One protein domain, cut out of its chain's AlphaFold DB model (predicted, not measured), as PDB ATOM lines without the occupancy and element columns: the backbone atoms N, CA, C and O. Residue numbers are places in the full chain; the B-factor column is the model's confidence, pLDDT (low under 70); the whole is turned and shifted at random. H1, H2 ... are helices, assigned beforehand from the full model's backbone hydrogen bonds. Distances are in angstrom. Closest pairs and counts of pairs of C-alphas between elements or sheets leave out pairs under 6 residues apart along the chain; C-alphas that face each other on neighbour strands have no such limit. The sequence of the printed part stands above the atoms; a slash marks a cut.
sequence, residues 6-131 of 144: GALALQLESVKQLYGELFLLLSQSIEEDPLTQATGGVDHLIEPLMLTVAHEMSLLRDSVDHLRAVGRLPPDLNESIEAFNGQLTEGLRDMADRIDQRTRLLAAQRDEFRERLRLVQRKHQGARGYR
ATOM      1  N   GLY A   6     172.227 193.660 177.379       82.12
ATOM      2  CA  GLY A   6     173.130 193.257 176.302       82.12
ATOM      3  C   GLY A   6     172.522 193.415 174.903       82.12
ATOM      4  O   GLY A   6     173.210 193.851 173.982       82.12
ATOM      5  N   ALA A   7     171.226 193.135 174.742       86.69
ATOM      6  CA  ALA A   7     170.516 193.355 173.482       86.69
ATOM      7  C   ALA A   7     170.380 194.853 173.171       86.69
ATOM      8  O   ALA A   7     170.589 195.261 172.029       86.69
ATOM      9  N   LEU A   8     170.128 195.677 174.195       88.06
ATOM     10  CA  LEU A   8     170.064 197.130 174.040       88.06
ATOM     11  C   LEU A   8     171.417 197.725 173.614       88.06
ATOM     12  O   LEU A   8     171.466 198.616 172.770       88.06
ATOM     13  N   ALA A   9     172.525 197.216 174.161       89.56
ATOM     14  CA  ALA A   9     173.866 197.644 173.768       89.56
ATOM     15  C   ALA A   9     174.176 197.319 172.293       89.56
ATOM     16  O   ALA A   9     174.741 198.154 171.588       89.56
ATOM     17  N   LEU A  10     173.770 196.138 171.811       90.94
ATOM     18  CA  LEU A  10     173.912 195.761 170.399       90.94
ATOM     19  C   LEU A  10     173.049 196.635 169.482       90.94
ATOM     20  O   LEU A  10     173.513 197.061 168.426       90.94
ATOM     21  N   GLN A  11     171.817 196.933 169.894       90.81
ATOM     22  CA  GLN A  11     170.927 197.812 169.141       90.81
ATOM     23  C   GLN A  11     171.478 199.241 169.063       90.81
ATOM     24  O   GLN A  11     171.485 199.837 167.989       90.81
ATOM     25  N   LEU A  12     172.009 199.771 170.169       93.00
ATOM     26  CA  LEU A  12     172.680 201.070 170.190       93.00
ATOM     27  C   LEU A  12     173.857 201.115 169.205       93.00
ATOM     28  O   LEU A  12     174.019 202.103 168.492       93.00
ATOM     29  N   GLU A  13     174.665 200.055 169.142       93.75
ATOM     30  CA  GLU A  13     175.789 199.977 168.203       93.75
ATOM     31  C   GLU A  13     175.323 199.905 166.742       93.75
ATOM     32  O   GLU A  13     175.883 200.578 165.878       93.75
ATOM     33  N   SER A  14     174.248 199.166 166.462       93.19
ATOM     34  CA  SER A  14     173.645 199.130 165.126       93.19
ATOM     35  C   SER A  14     173.122 200.506 164.698       93.19
ATOM     36  O   SER A  14     173.406 200.955 163.587       93.19
ATOM     37  N   VAL A  15     172.438 201.228 165.591       93.19
ATOM     38  CA  VAL A  15     171.967 202.594 165.321       93.19
ATOM     39  C   VAL A  15     173.143 203.545 165.076       93.19
ATOM     40  O   VAL A  15     173.095 204.338 164.136       93.19
ATOM     41  N   LYS A  16     174.227 203.446 165.857       93.75
ATOM     42  CA  LYS A  16     175.461 204.224 165.632       93.75
ATOM     43  C   LYS A  16     176.032 204.001 164.232       93.75
ATOM     44  O   LYS A  16     176.380 204.971 163.562       93.75
ATOM     45  N   GLN A  17     176.093 202.749 163.781       94.75
ATOM     46  CA  GLN A  17     176.578 202.406 162.442       94.75
ATOM     47  C   GLN A  17     175.691 203.005 161.347       94.75
ATOM     48  O   GLN A  17     176.211 203.668 160.450       94.75
ATOM     49  N   LEU A  18     174.365 202.873 161.467       94.38
ATOM     50  CA  LEU A  18     173.418 203.443 160.503       94.38
ATOM     51  C   LEU A  18     173.531 204.971 160.406       94.38
ATOM     52  O   LEU A  18     173.506 205.526 159.308       94.38
ATOM     53  N   TYR A  19     173.698 205.665 161.536       92.56
ATOM     54  CA  TYR A  19     173.949 207.108 161.520       92.56
ATOM     55  C   TYR A  19     175.298 207.453 160.883       92.56
ATOM     56  O   TYR A  19     175.378 208.428 160.140       92.56
ATOM     57  N   GLY A  20     176.344 206.659 161.125       92.50
ATOM     58  CA  GLY A  20     177.640 206.825 160.466       92.50
ATOM     59  C   GLY A  20     177.539 206.719 158.941       92.50
ATOM     60  O   GLY A  20     178.049 207.583 158.227       92.50
ATOM     61  N   GLU A  21     176.823 205.709 158.444       94.06
ATOM     62  CA  GLU A  21     176.542 205.541 157.013       94.06
ATOM     63  C   GLU A  21     175.727 206.712 156.452       94.06
ATOM     64  O   GLU A  21     176.069 207.262 155.403       94.06
ATOM     65  N   LEU A  22     174.695 207.153 157.176       92.94
ATOM     66  CA  LEU A  22     173.859 208.276 156.763       92.94
ATOM     67  C   LEU A  22     174.661 209.577 156.665       92.94
ATOM     68  O   LEU A  22     174.552 210.287 155.666       92.94
ATOM     69  N   PHE A  23     175.493 209.890 157.661       92.25
ATOM     70  CA  PHE A  23     176.339 211.085 157.626       92.25
ATOM     71  C   PHE A  23     177.360 211.038 156.489       92.25
ATOM     72  O   PHE A  23     177.627 212.074 155.872       92.25
ATOM     73  N   LEU A  24     177.905 209.860 156.181       92.00
ATOM     74  CA  LEU A  24     178.813 209.685 155.052       92.00
ATOM     75  C   LEU A  24     178.105 209.971 153.722       92.00
ATOM     76  O   LEU A  24     178.618 210.755 152.923       92.00
ATOM     77  N   LEU A  25     176.919 209.394 153.505       91.62
ATOM     78  CA  LEU A  25     176.138 209.614 152.283       91.62
ATOM     79  C   LEU A  25     175.682 211.070 152.143       91.62
ATOM     80  O   LEU A  25     175.789 211.639 151.060       91.62
ATOM     81  N   LEU A  26     175.234 211.700 153.233       89.81
ATOM     82  CA  LEU A  26     174.877 213.122 153.236       89.81
ATOM     83  C   LEU A  26     176.080 214.001 152.883       89.81
ATOM     84  O   LEU A  26     175.952 214.916 152.074       89.81
ATOM     85  N   SER A  27     177.257 213.703 153.438       89.69
ATOM     86  CA  SER A  27     178.487 214.441 153.119       89.69
ATOM     87  C   SER A  27     178.843 214.317 151.637       89.69
ATOM     88  O   SER A  27     179.144 215.320 150.995       89.69
ATOM     89  N   GLN A  28     178.755 213.102 151.081       89.25
ATOM     90  CA  GLN A  28     178.989 212.851 149.658       89.25
ATOM     91  C   GLN A  28     177.986 213.608 148.782       89.25
ATOM     92  O   GLN A  28     178.398 214.308 147.863       89.25
ATOM     93  N   SER A  29     176.694 213.551 149.114       87.19
ATOM     94  CA  SER A  29     175.641 214.279 148.394       87.19
ATOM     95  C   SER A  29     175.879 215.793 148.387       87.19
ATOM     96  O   SER A  29     175.778 216.426 147.338       87.19
ATOM     97  N   ILE A  30     176.267 216.391 149.521       85.69
ATOM     98  CA  ILE A  30     176.538 217.838 149.613       85.69
ATOM     99  C   ILE A  30     177.722 218.250 148.725       85.69
ATOM    100  O   ILE A  30     177.711 219.331 148.120       85.69
ATOM    101  N   GLU A  31     178.757 217.414 148.673       83.94
ATOM    102  CA  GLU A  31     179.990 217.681 147.931       83.94
ATOM    103  C   GLU A  31     179.872 217.354 146.433       83.94
ATOM    104  O   GLU A  31     180.617 217.924 145.630       83.94
ATOM    105  N   GLU A  32     178.914 216.510 146.037       83.75
ATOM    106  CA  GLU A  32     178.664 216.163 144.637       83.75
ATOM    107  C   GLU A  32     178.357 217.401 143.773       83.75
ATOM    108  O   GLU A  32     177.711 218.379 144.178       83.75
ATOM    109  N   ASP A  33     178.861 217.375 142.535       77.94
ATOM    110  CA  ASP A  33     178.517 218.376 141.528       77.94
ATOM    111  C   ASP A  33     177.033 218.210 141.147       77.94
ATOM    112  O   ASP A  33     176.602 217.084 140.877       77.94
ATOM    113  N   PRO A  34     176.239 219.297 141.071       74.19
ATOM    114  CA  PRO A  34     174.842 219.230 140.641       74.19
ATOM    115  C   PRO A  34     174.628 218.502 139.304       74.19
ATOM    116  O   PRO A  34     173.576 217.902 139.083       74.19
ATOM    117  N   LEU A  35     175.612 218.543 138.398       74.69
ATOM    118  CA  LEU A  35     175.554 217.813 137.129       74.69
ATOM    119  C   LEU A  35     175.687 216.297 137.322       74.69
ATOM    120  O   LEU A  35     175.058 215.535 136.591       74.69
ATOM    121  N   THR A  36     176.475 215.868 138.306       73.38
ATOM    122  CA  THR A  36     176.649 214.459 138.673       73.38
ATOM    123  C   THR A  36     175.410 213.928 139.393       73.38
ATOM    124  O   THR A  36     174.923 212.854 139.025       73.38
ATOM    125  N   GLN A  37     174.826 214.714 140.309       71.56
ATOM    126  CA  GLN A  37     173.575 214.366 141.000       71.56
ATOM    127  C   GLN A  37     172.448 214.021 140.015       71.56
ATOM    128  O   GLN A  37     171.797 212.984 140.147       71.56
ATOM    129  N   ALA A  38     172.278 214.828 138.960       69.50
ATOM    130  CA  ALA A  38     171.233 214.641 137.951       69.50
ATOM    131  C   ALA A  38     171.337 213.321 137.157       69.50
ATOM    132  O   ALA A  38     170.362 212.908 136.530       69.50
ATOM    133  N   THR A  39     172.502 212.665 137.160       70.31
ATOM    134  CA  THR A  39     172.766 211.442 136.380       70.31
ATOM    135  C   THR A  39     172.809 210.154 137.205       70.31
ATOM    136  O   THR A  39     173.043 209.090 136.635       70.31
ATOM    137  N   GLY A  40     172.549 210.231 138.514       67.81
ATOM    138  CA  GLY A  40     172.546 209.065 139.405       67.81
ATOM    139  C   GLY A  40     173.380 209.242 140.672       67.81
ATOM    140  O   GLY A  40     174.072 208.304 141.059       67.81
ATOM    141  N   GLY A  41     173.337 210.429 141.289       77.00
ATOM    142  CA  GLY A  41     174.007 210.693 142.568       77.00
ATOM    143  C   GLY A  41     173.486 209.831 143.720       77.00
ATOM    144  O   GLY A  41     172.493 209.107 143.587       77.00
ATOM    145  N   VAL A  42     174.141 209.918 144.876       83.69
ATOM    146  CA  VAL A  42     173.860 209.058 146.044       83.69
ATOM    147  C   VAL A  42     172.521 209.334 146.745       83.69
ATOM    148  O   VAL A  42     172.115 208.555 147.607       83.69
ATOM    149  N   ASP A  43     171.786 210.378 146.350       81.81
ATOM    150  CA  ASP A  43     170.523 210.810 146.976       81.81
ATOM    151  C   ASP A  43     169.466 209.701 147.074       81.81
ATOM    152  O   ASP A  43     168.750 209.598 148.071       81.81
ATOM    153  N   HIS A  44     169.405 208.816 146.075       83.25
ATOM    154  CA  HIS A  44     168.466 207.690 146.056       83.25
ATOM    155  C   HIS A  44     168.715 206.655 147.168       83.25
ATOM    156  O   HIS A  44     167.825 205.863 147.474       83.25
ATOM    157  N   LEU A  45     169.910 206.646 147.770       87.88
ATOM    158  CA  LEU A  45     170.274 205.777 148.894       87.88
ATOM    159  C   LEU A  45     169.965 206.420 150.253       87.88
ATOM    160  O   LEU A  45     169.805 205.710 151.244       87.88
ATOM    161  N   ILE A  46     169.856 207.752 150.303       89.94
ATOM    162  CA  ILE A  46     169.692 208.514 151.546       89.94
ATOM    163  C   ILE A  46     168.289 208.321 152.115       89.94
ATOM    164  O   ILE A  46     168.145 207.993 153.290       89.94
ATOM    165  N   GLU A  47     167.250 208.489 151.296       88.81
ATOM    166  CA  GLU A  47     165.861 208.423 151.765       88.81
ATOM    167  C   GLU A  47     165.489 207.046 152.357       88.81
ATOM    168  O   GLU A  47     164.967 207.009 153.476       88.81
ATOM    169  N   PRO A  48     165.826 205.900 151.724       91.50
ATOM    170  CA  PRO A  48     165.625 204.590 152.341       91.50
ATOM    171  C   PRO A  48     166.381 204.426 153.665       91.50
ATOM    172  O   PRO A  48     165.830 203.888 154.626       91.50
ATOM    173  N   LEU A  49     167.628 204.905 153.741       91.94
ATOM    174  CA  LEU A  49     168.432 204.804 154.957       91.94
ATOM    175  C   LEU A  49     167.860 205.667 156.090       91.94
ATOM    176  O   LEU A  49     167.814 205.214 157.230       91.94
ATOM    177  N   MET A  50     167.355 206.866 155.785       91.56
ATOM    178  CA  MET A  50     166.671 207.722 156.759       91.56
ATOM    179  C   MET A  50     165.445 207.035 157.367       91.56
ATOM    180  O   MET A  50     165.228 207.140 158.574       91.56
ATOM    181  N   LEU A  51     164.660 206.316 156.559       93.44
ATOM    182  CA  LEU A  51     163.506 205.558 157.051       93.44
ATOM    183  C   LEU A  51     163.936 204.428 157.996       93.44
ATOM    184  O   LEU A  51     163.343 204.272 159.065       93.44
ATOM    185  N   THR A  52     164.987 203.686 157.641       93.62
ATOM    186  CA  THR A  52     165.556 202.633 158.497       93.62
ATOM    187  C   THR A  52     166.071 203.205 159.816       93.62
ATOM    188  O   THR A  52     165.703 202.720 160.881       93.62
ATOM    189  N   VAL A  53     166.854 204.288 159.767       92.94
ATOM    190  CA  VAL A  53     167.372 204.977 160.960       92.94
ATOM    191  C   VAL A  53     166.235 205.453 161.862       92.94
ATOM    192  O   VAL A  53     166.287 205.250 163.073       92.94
ATOM    193  N   ALA A  54     165.194 206.069 161.294       92.12
ATOM    194  CA  ALA A  54     164.052 206.554 162.063       92.12
ATOM    195  C   ALA A  54     163.308 205.411 162.767       92.12
ATOM    196  O   ALA A  54     162.913 205.556 163.926       92.12
ATOM    197  N   HIS A  55     163.148 204.272 162.088       93.94
ATOM    198  CA  HIS A  55     162.533 203.086 162.669       93.94
ATOM    199  C   HIS A  55     163.363 202.526 163.831       93.94
ATOM    200  O   HIS A  55     162.848 202.405 164.942       93.94
ATOM    201  N   GLU A  56     164.650 202.261 163.603       92.56
ATOM    202  CA  GLU A  56     165.544 201.689 164.616       92.56
ATOM    203  C   GLU A  56     165.717 202.613 165.826       92.56
ATOM    204  O   GLU A  56     165.718 202.159 166.970       92.56
ATOM    205  N   MET A  57     165.783 203.928 165.599       91.06
ATOM    206  CA  MET A  57     165.853 204.916 166.675       91.06
ATOM    207  C   MET A  57     164.563 204.962 167.502       91.06
ATOM    208  O   MET A  57     164.624 205.147 168.716       91.06
ATOM    209  N   SER A  58     163.399 204.786 166.868       93.12
ATOM    210  CA  SER A  58     162.123 204.691 167.588       93.12
ATOM    211  C   SER A  58     162.101 203.467 168.497       93.12
ATOM    212  O   SER A  58     161.745 203.596 169.664       93.12
ATOM    213  N   LEU A  59     162.524 202.308 167.984       91.75
ATOM    214  CA  LEU A  59     162.607 201.081 168.776       91.75
ATOM    215  C   LEU A  59     163.579 201.254 169.945       91.75
ATOM    216  O   LEU A  59     163.203 201.018 171.089       91.75
ATOM    217  N   LEU A  60     164.791 201.748 169.673       91.75
ATOM    218  CA  LEU A  60     165.805 201.994 170.696       91.75
ATOM    219  C   LEU A  60     165.283 202.931 171.792       91.75
ATOM    220  O   LEU A  60     165.525 202.704 172.977       91.75
ATOM    221  N   ARG A  61     164.562 203.991 171.414       91.94
ATOM    222  CA  ARG A  61     163.980 204.936 172.370       91.94
ATOM    223  C   ARG A  61     162.961 204.262 173.283       91.94
ATOM    224  O   ARG A  61     163.044 204.454 174.493       91.94
ATOM    225  N   ASP A  62     162.044 203.480 172.723       92.81
ATOM    226  CA  ASP A  62     161.021 202.773 173.500       92.81
ATOM    227  C   ASP A  62     161.668 201.820 174.521       92.81
ATOM    228  O   ASP A  62     161.281 201.794 175.694       92.81
ATOM    229  N   SER A  63     162.717 201.111 174.099       91.00
ATOM    230  CA  SER A  63     163.523 200.217 174.933       91.00
ATOM    231  C   SER A  63     164.230 200.948 176.083       91.00
ATOM    232  O   SER A  63     164.155 200.548 177.252       91.00
ATOM    233  N   VAL A  64     164.894 202.067 175.773       91.38
ATOM    234  CA  VAL A  64     165.590 202.906 176.762       91.38
ATOM    235  C   VAL A  64     164.609 203.503 177.765       91.38
ATOM    236  O   VAL A  64     164.859 203.445 178.972       91.38
ATOM    237  N   ASP A  65     163.494 204.061 177.294       92.31
ATOM    238  CA  ASP A  65     162.486 204.689 178.147       92.31
ATOM    239  C   ASP A  65     161.841 203.655 179.079       92.31
ATOM    240  O   ASP A  65     161.669 203.921 180.274       92.31
ATOM    241  N   HIS A  66     161.581 202.439 178.583       91.00
ATOM    242  CA  HIS A  66     161.102 201.337 179.410       91.00
ATOM    243  C   HIS A  66     162.105 200.961 180.510       91.00
ATOM    244  O   HIS A  66     161.746 200.947 181.691       91.00
ATOM    245  N   LEU A  67     163.366 200.689 180.149       89.62
ATOM    246  CA  LEU A  67     164.404 200.277 181.103       89.62
ATOM    247  C   LEU A  67     164.725 201.362 182.132       89.62
ATOM    248  O   LEU A  67     164.978 201.048 183.301       89.62
ATOM    249  N   ARG A  68     164.662 202.634 181.729       90.62
ATOM    250  CA  ARG A  68     164.798 203.779 182.631       90.62
ATOM    251  C   ARG A  68     163.628 203.851 183.613       90.62
ATOM    252  O   ARG A  68     163.860 204.010 184.809       90.62
ATOM    253  N   ALA A  69     162.391 203.663 183.146       92.06
ATOM    254  CA  ALA A  69     161.198 203.700 183.993       92.06
ATOM    255  C   ALA A  69     161.171 202.583 185.051       92.06
ATOM    256  O   ALA A  69     160.727 202.810 186.174       92.06
ATOM    257  N   VAL A  70     161.673 201.386 184.719       91.75
ATOM    258  CA  VAL A  70     161.756 200.259 185.669       91.75
ATOM    259  C   VAL A  70     163.059 200.231 186.481       91.75
ATOM    260  O   VAL A  70     163.271 199.293 187.250       91.75
ATOM    261  N   GLY A  71     163.939 201.229 186.317       88.44
ATOM    262  CA  GLY A  71     165.199 201.348 187.058       88.44
ATOM    263  C   GLY A  71     166.223 200.250 186.746       88.44
ATOM    264  O   GLY A  71     167.017 199.890 187.611       88.44
ATOM    265  N   ARG A  72     166.181 199.680 185.535       89.56
ATOM    266  CA  ARG A  72     167.068 198.588 185.090       89.56
ATOM    267  C   ARG A  72     168.069 199.003 184.018       89.56
ATOM    268  O   ARG A  72     168.813 198.153 183.541       89.56
ATOM    269  N   LEU A  73     168.084 200.275 183.630       90.38
ATOM    270  CA  LEU A  73     169.072 200.795 182.692       90.38
ATOM    271  C   LEU A  73     170.447 200.860 183.381       90.38
ATOM    272  O   LEU A  73     170.578 201.586 184.369       90.38
ATOM    273  N   PRO A  74     171.467 200.124 182.901       91.50
ATOM    274  CA  PRO A  74     172.804 200.213 183.472       91.50
ATOM    275  C   PRO A  74     173.374 201.632 183.319       91.50
ATOM    276  O   PRO A  74     173.170 202.242 182.265       91.50
ATOM    277  N   PRO A  75     174.108 202.149 184.319       91.31
ATOM    278  CA  PRO A  75     174.679 203.496 184.267       91.31
ATOM    279  C   PRO A  75     175.604 203.683 183.059       91.31
ATOM    280  O   PRO A  75     175.407 204.625 182.299       91.31
ATOM    281  N   ASP A  76     176.497 202.725 182.795       92.12
ATOM    282  CA  ASP A  76     177.421 202.756 181.651       92.12
ATOM    283  C   ASP A  76     176.685 202.856 180.302       92.12
ATOM    284  O   ASP A  76     177.120 203.533 179.369       92.12
ATOM    285  N   LEU A  77     175.530 202.189 180.190       90.50
ATOM    286  CA  LEU A  77     174.713 202.234 178.980       90.50
ATOM    287  C   LEU A  77     173.989 203.577 178.852       90.50
ATOM    288  O   LEU A  77     173.913 204.119 177.752       90.50
ATOM    289  N   ASN A  78     173.502 204.141 179.962       91.44
ATOM    290  CA  ASN A  78     172.915 205.479 179.972       91.44
ATOM    291  C   ASN A  78     173.941 206.547 179.558       91.44
ATOM    292  O   ASN A  78     173.634 207.376 178.706       91.44
ATOM    293  N   GLU A  79     175.168 206.480 180.080       94.06
ATOM    294  CA  GLU A  79     176.268 207.368 179.680       94.06
ATOM    295  C   GLU A  79     176.611 207.216 178.189       94.06
ATOM    296  O   GLU A  79     176.781 208.210 177.486       94.06
ATOM    297  N   SER A  80     176.646 205.984 177.668       93.00
ATOM    298  CA  SER A  80     176.878 205.724 176.239       93.00
ATOM    299  C   SER A  80     175.778 206.310 175.342       93.00
ATOM    300  O   SER A  80     176.073 206.837 174.267       93.00
ATOM    301  N   ILE A  81     174.517 206.258 175.783       92.69
ATOM    302  CA  ILE A  81     173.378 206.870 175.080       92.69
ATOM    303  C   ILE A  81     173.482 208.399 175.110       92.69
ATOM    304  O   ILE A  81     173.271 209.050 174.089       92.69
ATOM    305  N   GLU A  82     173.824 208.986 176.257       93.88
ATOM    306  CA  GLU A  82     174.017 210.435 176.387       93.88
ATOM    307  C   GLU A  82     175.178 210.935 175.519       93.88
ATOM    308  O   GLU A  82     175.020 211.911 174.783       93.88
ATOM    309  N   ALA A  83     176.309 210.223 175.524       94.31
ATOM    310  CA  ALA A  83     177.451 210.521 174.664       94.31
ATOM    311  C   ALA A  83     177.076 210.433 173.177       94.31
ATOM    312  O   ALA A  83     177.423 211.320 172.396       94.31
ATOM    313  N   PHE A  84     176.321 209.402 172.792       93.44
ATOM    314  CA  PHE A  84     175.838 209.252 171.423       93.44
ATOM    315  C   PHE A  84     174.894 210.387 171.009       93.44
ATOM    316  O   PHE A  84     175.061 210.958 169.935       93.44
ATOM    317  N   ASN A  85     173.957 210.791 171.870       92.31
ATOM    318  CA  ASN A  85     173.088 211.944 171.607       92.31
ATOM    319  C   ASN A  85     173.886 213.246 171.428       92.31
ATOM    320  O   ASN A  85     173.536 214.077 170.584       92.31
ATOM    321  N   GLY A  86     174.973 213.416 172.188       93.62
ATOM    322  CA  GLY A  86     175.922 214.515 172.001       93.62
ATOM    323  C   GLY A  86     176.555 214.495 170.607       93.62
ATOM    324  O   GLY A  86     176.469 215.488 169.885       93.62
ATOM    325  N   GLN A  87     177.095 213.344 170.197       92.31
ATOM    326  CA  GLN A  87     177.695 213.147 168.871       92.31
ATOM    327  C   GLN A  87     176.693 213.379 167.733       92.31
ATOM    328  O   GLN A  87     177.033 214.013 166.738       92.31
ATOM    329  N   LEU A  88     175.447 212.914 167.877       91.06
ATOM    330  CA  LEU A  88     174.387 213.160 166.895       91.06
ATOM    331  C   LEU A  88     174.082 214.649 166.753       91.06
ATOM    332  O   LEU A  88     173.938 215.149 165.640       91.06
ATOM    333  N   THR A  89     173.988 215.361 167.874       92.06
ATOM    334  CA  THR A  89     173.696 216.799 167.874       92.06
ATOM    335  C   THR A  89     174.813 217.587 167.195       92.06
ATOM    336  O   THR A  89     174.538 218.473 166.386       92.06
ATOM    337  N   GLU A  90     176.067 217.251 167.496       92.75
ATOM    338  CA  GLU A  90     177.242 217.855 166.867       92.75
ATOM    339  C   GLU A  90     177.297 217.539 165.366       92.75
ATOM    340  O   GLU A  90     177.355 218.456 164.552       92.75
ATOM    341  N   GLY A  91     177.147 216.268 164.982       89.94
ATOM    342  CA  GLY A  91     177.160 215.852 163.579       89.94
ATOM    343  C   GLY A  91     176.045 216.494 162.746       89.94
ATOM    344  O   GLY A  91     176.286 216.928 161.620       89.94
ATOM    345  N   LEU A  92     174.829 216.618 163.293       90.31
ATOM    346  CA  LEU A  92     173.724 217.313 162.619       90.31
ATOM    347  C   LEU A  92     174.008 218.806 162.438       90.31
ATOM    348  O   LEU A  92     173.675 219.369 161.395       90.31
ATOM    349  N   ARG A  93     174.627 219.444 163.436       93.38
ATOM    350  CA  ARG A  93     175.023 220.851 163.353       93.38
ATOM    351  C   ARG A  93     176.089 221.064 162.280       93.38
ATOM    352  O   ARG A  93     175.921 221.946 161.441       93.38
ATOM    353  N   ASP A  94     177.117 220.224 162.259       92.06
ATOM    354  CA  ASP A  94     178.167 220.270 161.238       92.06
ATOM    355  C   ASP A  94     177.593 220.068 159.832       92.06
ATOM    356  O   ASP A  94     177.992 220.747 158.881       92.06
ATOM    357  N   MET A  95     176.622 219.162 159.687       90.31
ATOM    358  CA  MET A  95     175.981 218.914 158.399       90.31
ATOM    359  C   MET A  95     175.122 220.098 157.945       90.31
ATOM    360  O   MET A  95     175.167 220.473 156.773       90.31
ATOM    361  N   ALA A  96     174.397 220.735 158.866       90.12
ATOM    362  CA  ALA A  96     173.654 221.957 158.578       90.12
ATOM    363  C   ALA A  96     174.588 223.087 158.110       90.12
ATOM    364  O   ALA A  96     174.324 223.717 157.084       90.12
ATOM    365  N   ASP A  97     175.723 223.283 158.788       92.38
ATOM    366  CA  ASP A  97     176.719 224.289 158.408       92.38
ATOM    367  C   ASP A  97     177.307 224.013 157.010       92.38
ATOM    368  O   ASP A  97     177.487 224.938 156.210       92.38
ATOM    369  N   ARG A  98     177.560 222.742 156.669       90.81
ATOM    370  CA  ARG A  98     178.018 222.332 155.328       90.81
ATOM    371  C   ARG A  98     176.973 222.612 154.245       90.81
ATOM    372  O   ARG A  98     177.323 223.161 153.197       90.81
ATOM    373  N   ILE A  99     175.703 222.286 154.494       89.62
ATOM    374  CA  ILE A  99     174.589 222.570 153.572       89.62
ATOM    375  C   ILE A  99     174.466 224.078 153.333       89.62
ATOM    376  O   ILE A  99     174.346 224.521 152.185       89.62
ATOM    377  N   ASP A 100     174.552 224.884 154.390       92.31
ATOM    378  CA  ASP A 100     174.492 226.342 154.298       92.31
ATOM    379  C   ASP A 100     175.647 226.909 153.465       92.31
ATOM    380  O   ASP A 100     175.438 227.756 152.586       92.31
ATOM    381  N   GLN A 101     176.872 226.426 153.692       91.44
ATOM    382  CA  GLN A 101     178.037 226.820 152.898       91.44
ATOM    383  C   GLN A 101     177.860 226.447 151.423       91.44
ATOM    384  O   GLN A 101     178.056 227.294 150.544       91.44
ATOM    385  N   ARG A 102     177.426 225.213 151.139       88.94
ATOM    386  CA  ARG A 102     177.185 224.740 149.770       88.94
ATOM    387  C   ARG A 102     176.109 225.563 149.068       88.94
ATOM    388  O   ARG A 102     176.301 225.973 147.923       88.94
ATOM    389  N   THR A 103     175.026 225.886 149.766       89.69
ATOM    390  CA  THR A 103     173.928 226.712 149.248       89.69
ATOM    391  C   THR A 103     174.410 228.109 148.859       89.69
ATOM    392  O   THR A 103     174.072 228.611 147.784       89.69
ATOM    393  N   ARG A 104     175.256 228.731 149.692       92.19
ATOM    394  CA  ARG A 104     175.863 230.038 149.384       92.19
ATOM    395  C   ARG A 104     176.775 229.970 148.158       92.19
ATOM    396  O   ARG A 104     176.705 230.860 147.311       92.19
ATOM    397  N   LEU A 105     177.584 228.917 148.031       90.00
ATOM    398  CA  LEU A 105     178.454 228.714 146.867       90.00
ATOM    399  C   LEU A 105     177.648 228.554 145.572       90.00
ATOM    400  O   LEU A 105     177.933 229.231 144.585       90.00
ATOM    401  N   LEU A 106     176.609 227.715 145.585       88.56
ATOM    402  CA  LEU A 106     175.735 227.513 144.426       88.56
ATOM    403  C   LEU A 106     174.993 228.803 144.042       88.56
ATOM    404  O   LEU A 106     174.855 229.112 142.856       88.56
ATOM    405  N   ALA A 107     174.557 229.597 145.024       90.25
ATOM    406  CA  ALA A 107     173.938 230.896 144.770       90.25
ATOM    407  C   ALA A 107     174.910 231.877 144.090       90.25
ATOM    408  O   ALA A 107     174.530 232.520 143.109       90.25
ATOM    409  N   ALA A 108     176.163 231.943 144.553       91.44
ATOM    410  CA  ALA A 108     177.198 232.777 143.943       91.44
ATOM    411  C   ALA A 108     177.502 232.348 142.497       91.44
ATOM    412  O   ALA A 108     177.524 233.188 141.597       91.44
ATOM    413  N   GLN A 109     177.643 231.041 142.248       89.06
ATOM    414  CA  GLN A 109     177.846 230.499 140.898       89.06
ATOM    415  C   GLN A 109     176.673 230.825 139.964       89.06
ATOM    416  O   GLN A 109     176.870 231.246 138.823       89.06
ATOM    417  N   ARG A 110     175.433 230.680 140.444       89.75
ATOM    418  CA  ARG A 110     174.229 231.039 139.681       89.75
ATOM    419  C   ARG A 110     174.246 232.511 139.268       89.75
ATOM    420  O   ARG A 110     173.885 232.834 138.133       89.75
ATOM    421  N   ASP A 111     174.616 233.402 140.180       92.81
ATOM    422  CA  ASP A 111     174.634 234.837 139.909       92.81
ATOM    423  C   ASP A 111     175.762 235.204 138.931       92.81
ATOM    424  O   ASP A 111     175.517 235.950 137.978       92.81
ATOM    425  N   GLU A 112     176.929 234.561 139.036       92.75
ATOM    426  CA  GLU A 112     178.007 234.672 138.046       92.75
ATOM    427  C   GLU A 112     177.553 234.221 136.643       92.75
ATOM    428  O   GLU A 112     177.758 234.930 135.650       92.75
ATOM    429  N   PHE A 113     176.881 233.069 136.528       88.94
ATOM    430  CA  PHE A 113     176.352 232.601 135.243       88.94
ATOM    431  C   PHE A 113     175.325 233.569 134.650       88.94
ATOM    432  O   PHE A 113     175.339 233.823 133.441       88.94
ATOM    433  N   ARG A 114     174.458 234.159 135.481       91.69
ATOM    434  CA  ARG A 114     173.497 235.181 135.039       91.69
ATOM    435  C   ARG A 114     174.200 236.420 134.492       91.69
ATOM    436  O   ARG A 114     173.773 236.951 133.464       91.69
ATOM    437  N   GLU A 115     175.271 236.878 135.128       92.06
ATOM    438  CA  GLU A 115     176.066 238.003 134.628       92.06
ATOM    439  C   GLU A 115     176.769 237.676 133.309       92.06
ATOM    440  O   GLU A 115     176.672 238.452 132.352       92.06
ATOM    441  N   ARG A 116     177.389 236.495 133.204       89.69
ATOM    442  CA  ARG A 116     177.998 236.014 131.955       89.69
ATOM    443  C   ARG A 116     176.973 235.950 130.818       89.69
ATOM    444  O   ARG A 116     177.250 236.438 129.723       89.69
ATOM    445  N   LEU A 117     175.765 235.444 131.076       89.81
ATOM    446  CA  LEU A 117     174.674 235.424 130.094       89.81
ATOM    447  C   LEU A 117     174.252 236.834 129.663       89.81
ATOM    448  O   LEU A 117     174.080 237.075 128.466       89.81
ATOM    449  N   ARG A 118     174.145 237.792 130.594       90.00
ATOM    450  CA  ARG A 118     173.862 239.202 130.259       90.00
ATOM    451  C   ARG A 118     174.950 239.798 129.366       90.00
ATOM    452  O   ARG A 118     174.631 240.504 128.410       90.00
ATOM    453  N   LEU A 119     176.223 239.507 129.638       87.44
ATOM    454  CA  LEU A 119     177.342 239.959 128.804       87.44
ATOM    455  C   LEU A 119     177.279 239.355 127.395       87.44
ATOM    456  O   LEU A 119     177.433 240.084 126.414       87.44
ATOM    457  N   VAL A 120     176.999 238.055 127.280       85.81
ATOM    458  CA  VAL A 120     176.820 237.370 125.988       85.81
ATOM    459  C   VAL A 120     175.652 237.977 125.204       85.81
ATOM    460  O   VAL A 120     175.809 238.325 124.033       85.81
ATOM    461  N   GLN A 121     174.502 238.196 125.848       81.19
ATOM    462  CA  GLN A 121     173.338 238.830 125.222       81.19
ATOM    463  C   GLN A 121     173.645 240.252 124.727       81.19
ATOM    464  O   GLN A 121     173.312 240.583 123.587       81.19
ATOM    465  N   ARG A 122     174.339 241.075 125.528       79.12
ATOM    466  CA  ARG A 122     174.780 242.421 125.116       79.12
ATOM    467  C   ARG A 122     175.715 242.370 123.905       79.12
ATOM    468  O   ARG A 122     175.521 243.137 122.962       79.12
ATOM    469  N   LYS A 123     176.680 241.443 123.878       79.00
ATOM    470  CA  LYS A 123     177.585 241.255 122.726       79.00
ATOM    471  C   LYS A 123     176.826 240.855 121.454       79.00
ATOM    472  O   LYS A 123     177.107 241.397 120.387       79.00
ATOM    473  N   HIS A 124     175.824 239.981 121.554       69.50
ATOM    474  CA  HIS A 124     174.986 239.607 120.407       69.50
ATOM    475  C   HIS A 124     174.085 240.747 119.906       69.50
ATOM    476  O   HIS A 124     173.890 240.878 118.696       69.50
ATOM    477  N   GLN A 125     173.559 241.590 120.799       66.06
ATOM    478  CA  GLN A 125     172.784 242.777 120.414       66.06
ATOM    479  C   GLN A 125     173.668 243.834 119.734       66.06
ATOM    480  O   GLN A 125     173.281 244.361 118.691       66.06
ATOM    481  N   GLY A 126     174.884 244.066 120.242       58.66
ATOM    482  CA  GLY A 126     175.876 244.930 119.594       58.66
ATOM    483  C   GLY A 126     176.251 244.439 118.191       58.66
ATOM    484  O   GLY A 126     176.186 245.203 117.231       58.66
ATOM    485  N   ALA A 127     176.534 243.142 118.029       59.03
ATOM    486  CA  ALA A 127     176.865 242.548 116.729       59.03
ATOM    487  C   ALA A 127     175.706 242.606 115.707       59.03
ATOM    488  O   ALA A 127     175.941 242.772 114.508       59.03
ATOM    489  N   ARG A 128     174.445 242.505 116.157       54.91
ATOM    490  CA  ARG A 128     173.262 242.691 115.292       54.91
ATOM    491  C   ARG A 128     173.016 244.161 114.929       54.91
ATOM    492  O   ARG A 128     172.584 244.422 113.809       54.91
ATOM    493  N   GLY A 129     173.329 245.105 115.819       52.78
ATOM    494  CA  GLY A 129     173.259 246.546 115.546       52.78
ATOM    495  C   GLY A 129     174.234 246.997 114.453       52.78
ATOM    496  O   GLY A 129     173.834 247.712 113.536       52.78
ATOM    497  N   TYR A 130     175.474 246.491 114.470       52.84
ATOM    498  CA  TYR A 130     176.457 246.779 113.416       52.84
ATOM    499  C   TYR A 130     176.040 246.235 112.042       52.84
ATOM    500  O   TYR A 130     176.193 246.934 111.044       52.84
ATOM    501  N   ARG A 131     175.433 245.041 111.957       50.62
ATOM    502  CA  ARG A 131     174.916 244.521 110.672       50.62
ATOM    503  C   ARG A 131     173.737 245.320 110.111       50.62
ATOM    504  O   ARG A 131     173.523 245.280 108.905       50.62
TER     505      ARG A 131
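Overview. This is residues 6 to 131 of the 144 residues of an uncharacterized protein of candidate division BRC1 bacterium ADurb.BinA292 (UniProt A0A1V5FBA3). One very long helix, H4, runs the length of the domain; beside its first part lies H1, H3 packs on H1 at a slant, and residues 107 to 131 of H4 stick out as a bare arm. The small helix H2 sits in the turn between H1 and H3. The printed part has 126 residues, with four named helices in the order H1, H2, H3, H4 and no named strand: all helix. It is extended, a rod, with a radius of gyration of the C-alphas of 23.8 A and spans of 88 by 24 by 17 A.

Along the chain. H1, residues 6 to 31, begins at C-alpha 6 (173.130, 193.257, 176.302) and is 38.1 A long. H2 is residues 34 to 37, 5.0 A. H3, residues 43 to 69, is 38.8 A long. H4, residues 75 to 131, measures 84.3 A and ends at C-alpha 131 (174.916, 244.521, 110.672).

Arrangement. H1 and H3 touch, opposite ways at a shallow tilt of 30 degrees; their closest C-alphas, of Leu 18 and Val 53, are 6.3 A apart. H1 and H4 touch, the same way at a shallow tilt of 13 degrees, H4 with residues 77 to 102 alone; the closest C-alphas, of Ile 30 and Ile 99, are 6.5 A apart. H3 and H4 are near each other, with 5 pairs of C-alphas within 10 A. H2 is apart from H4. In H1 and H4 every O i to N i+4 pair is within hydrogen-bond range, in H3 21 of 23, and H2 is too short for such a pair.

Size, cuts and confidence. The C-alphas of Gly 71 and Arg 131, the two farthest apart, are 88.3 A apart. The printed part has no cut, and its three links are tight. Mean pLDDT of the printed part is 87.2; residues 38, 40 and 124 to 131 are under 70.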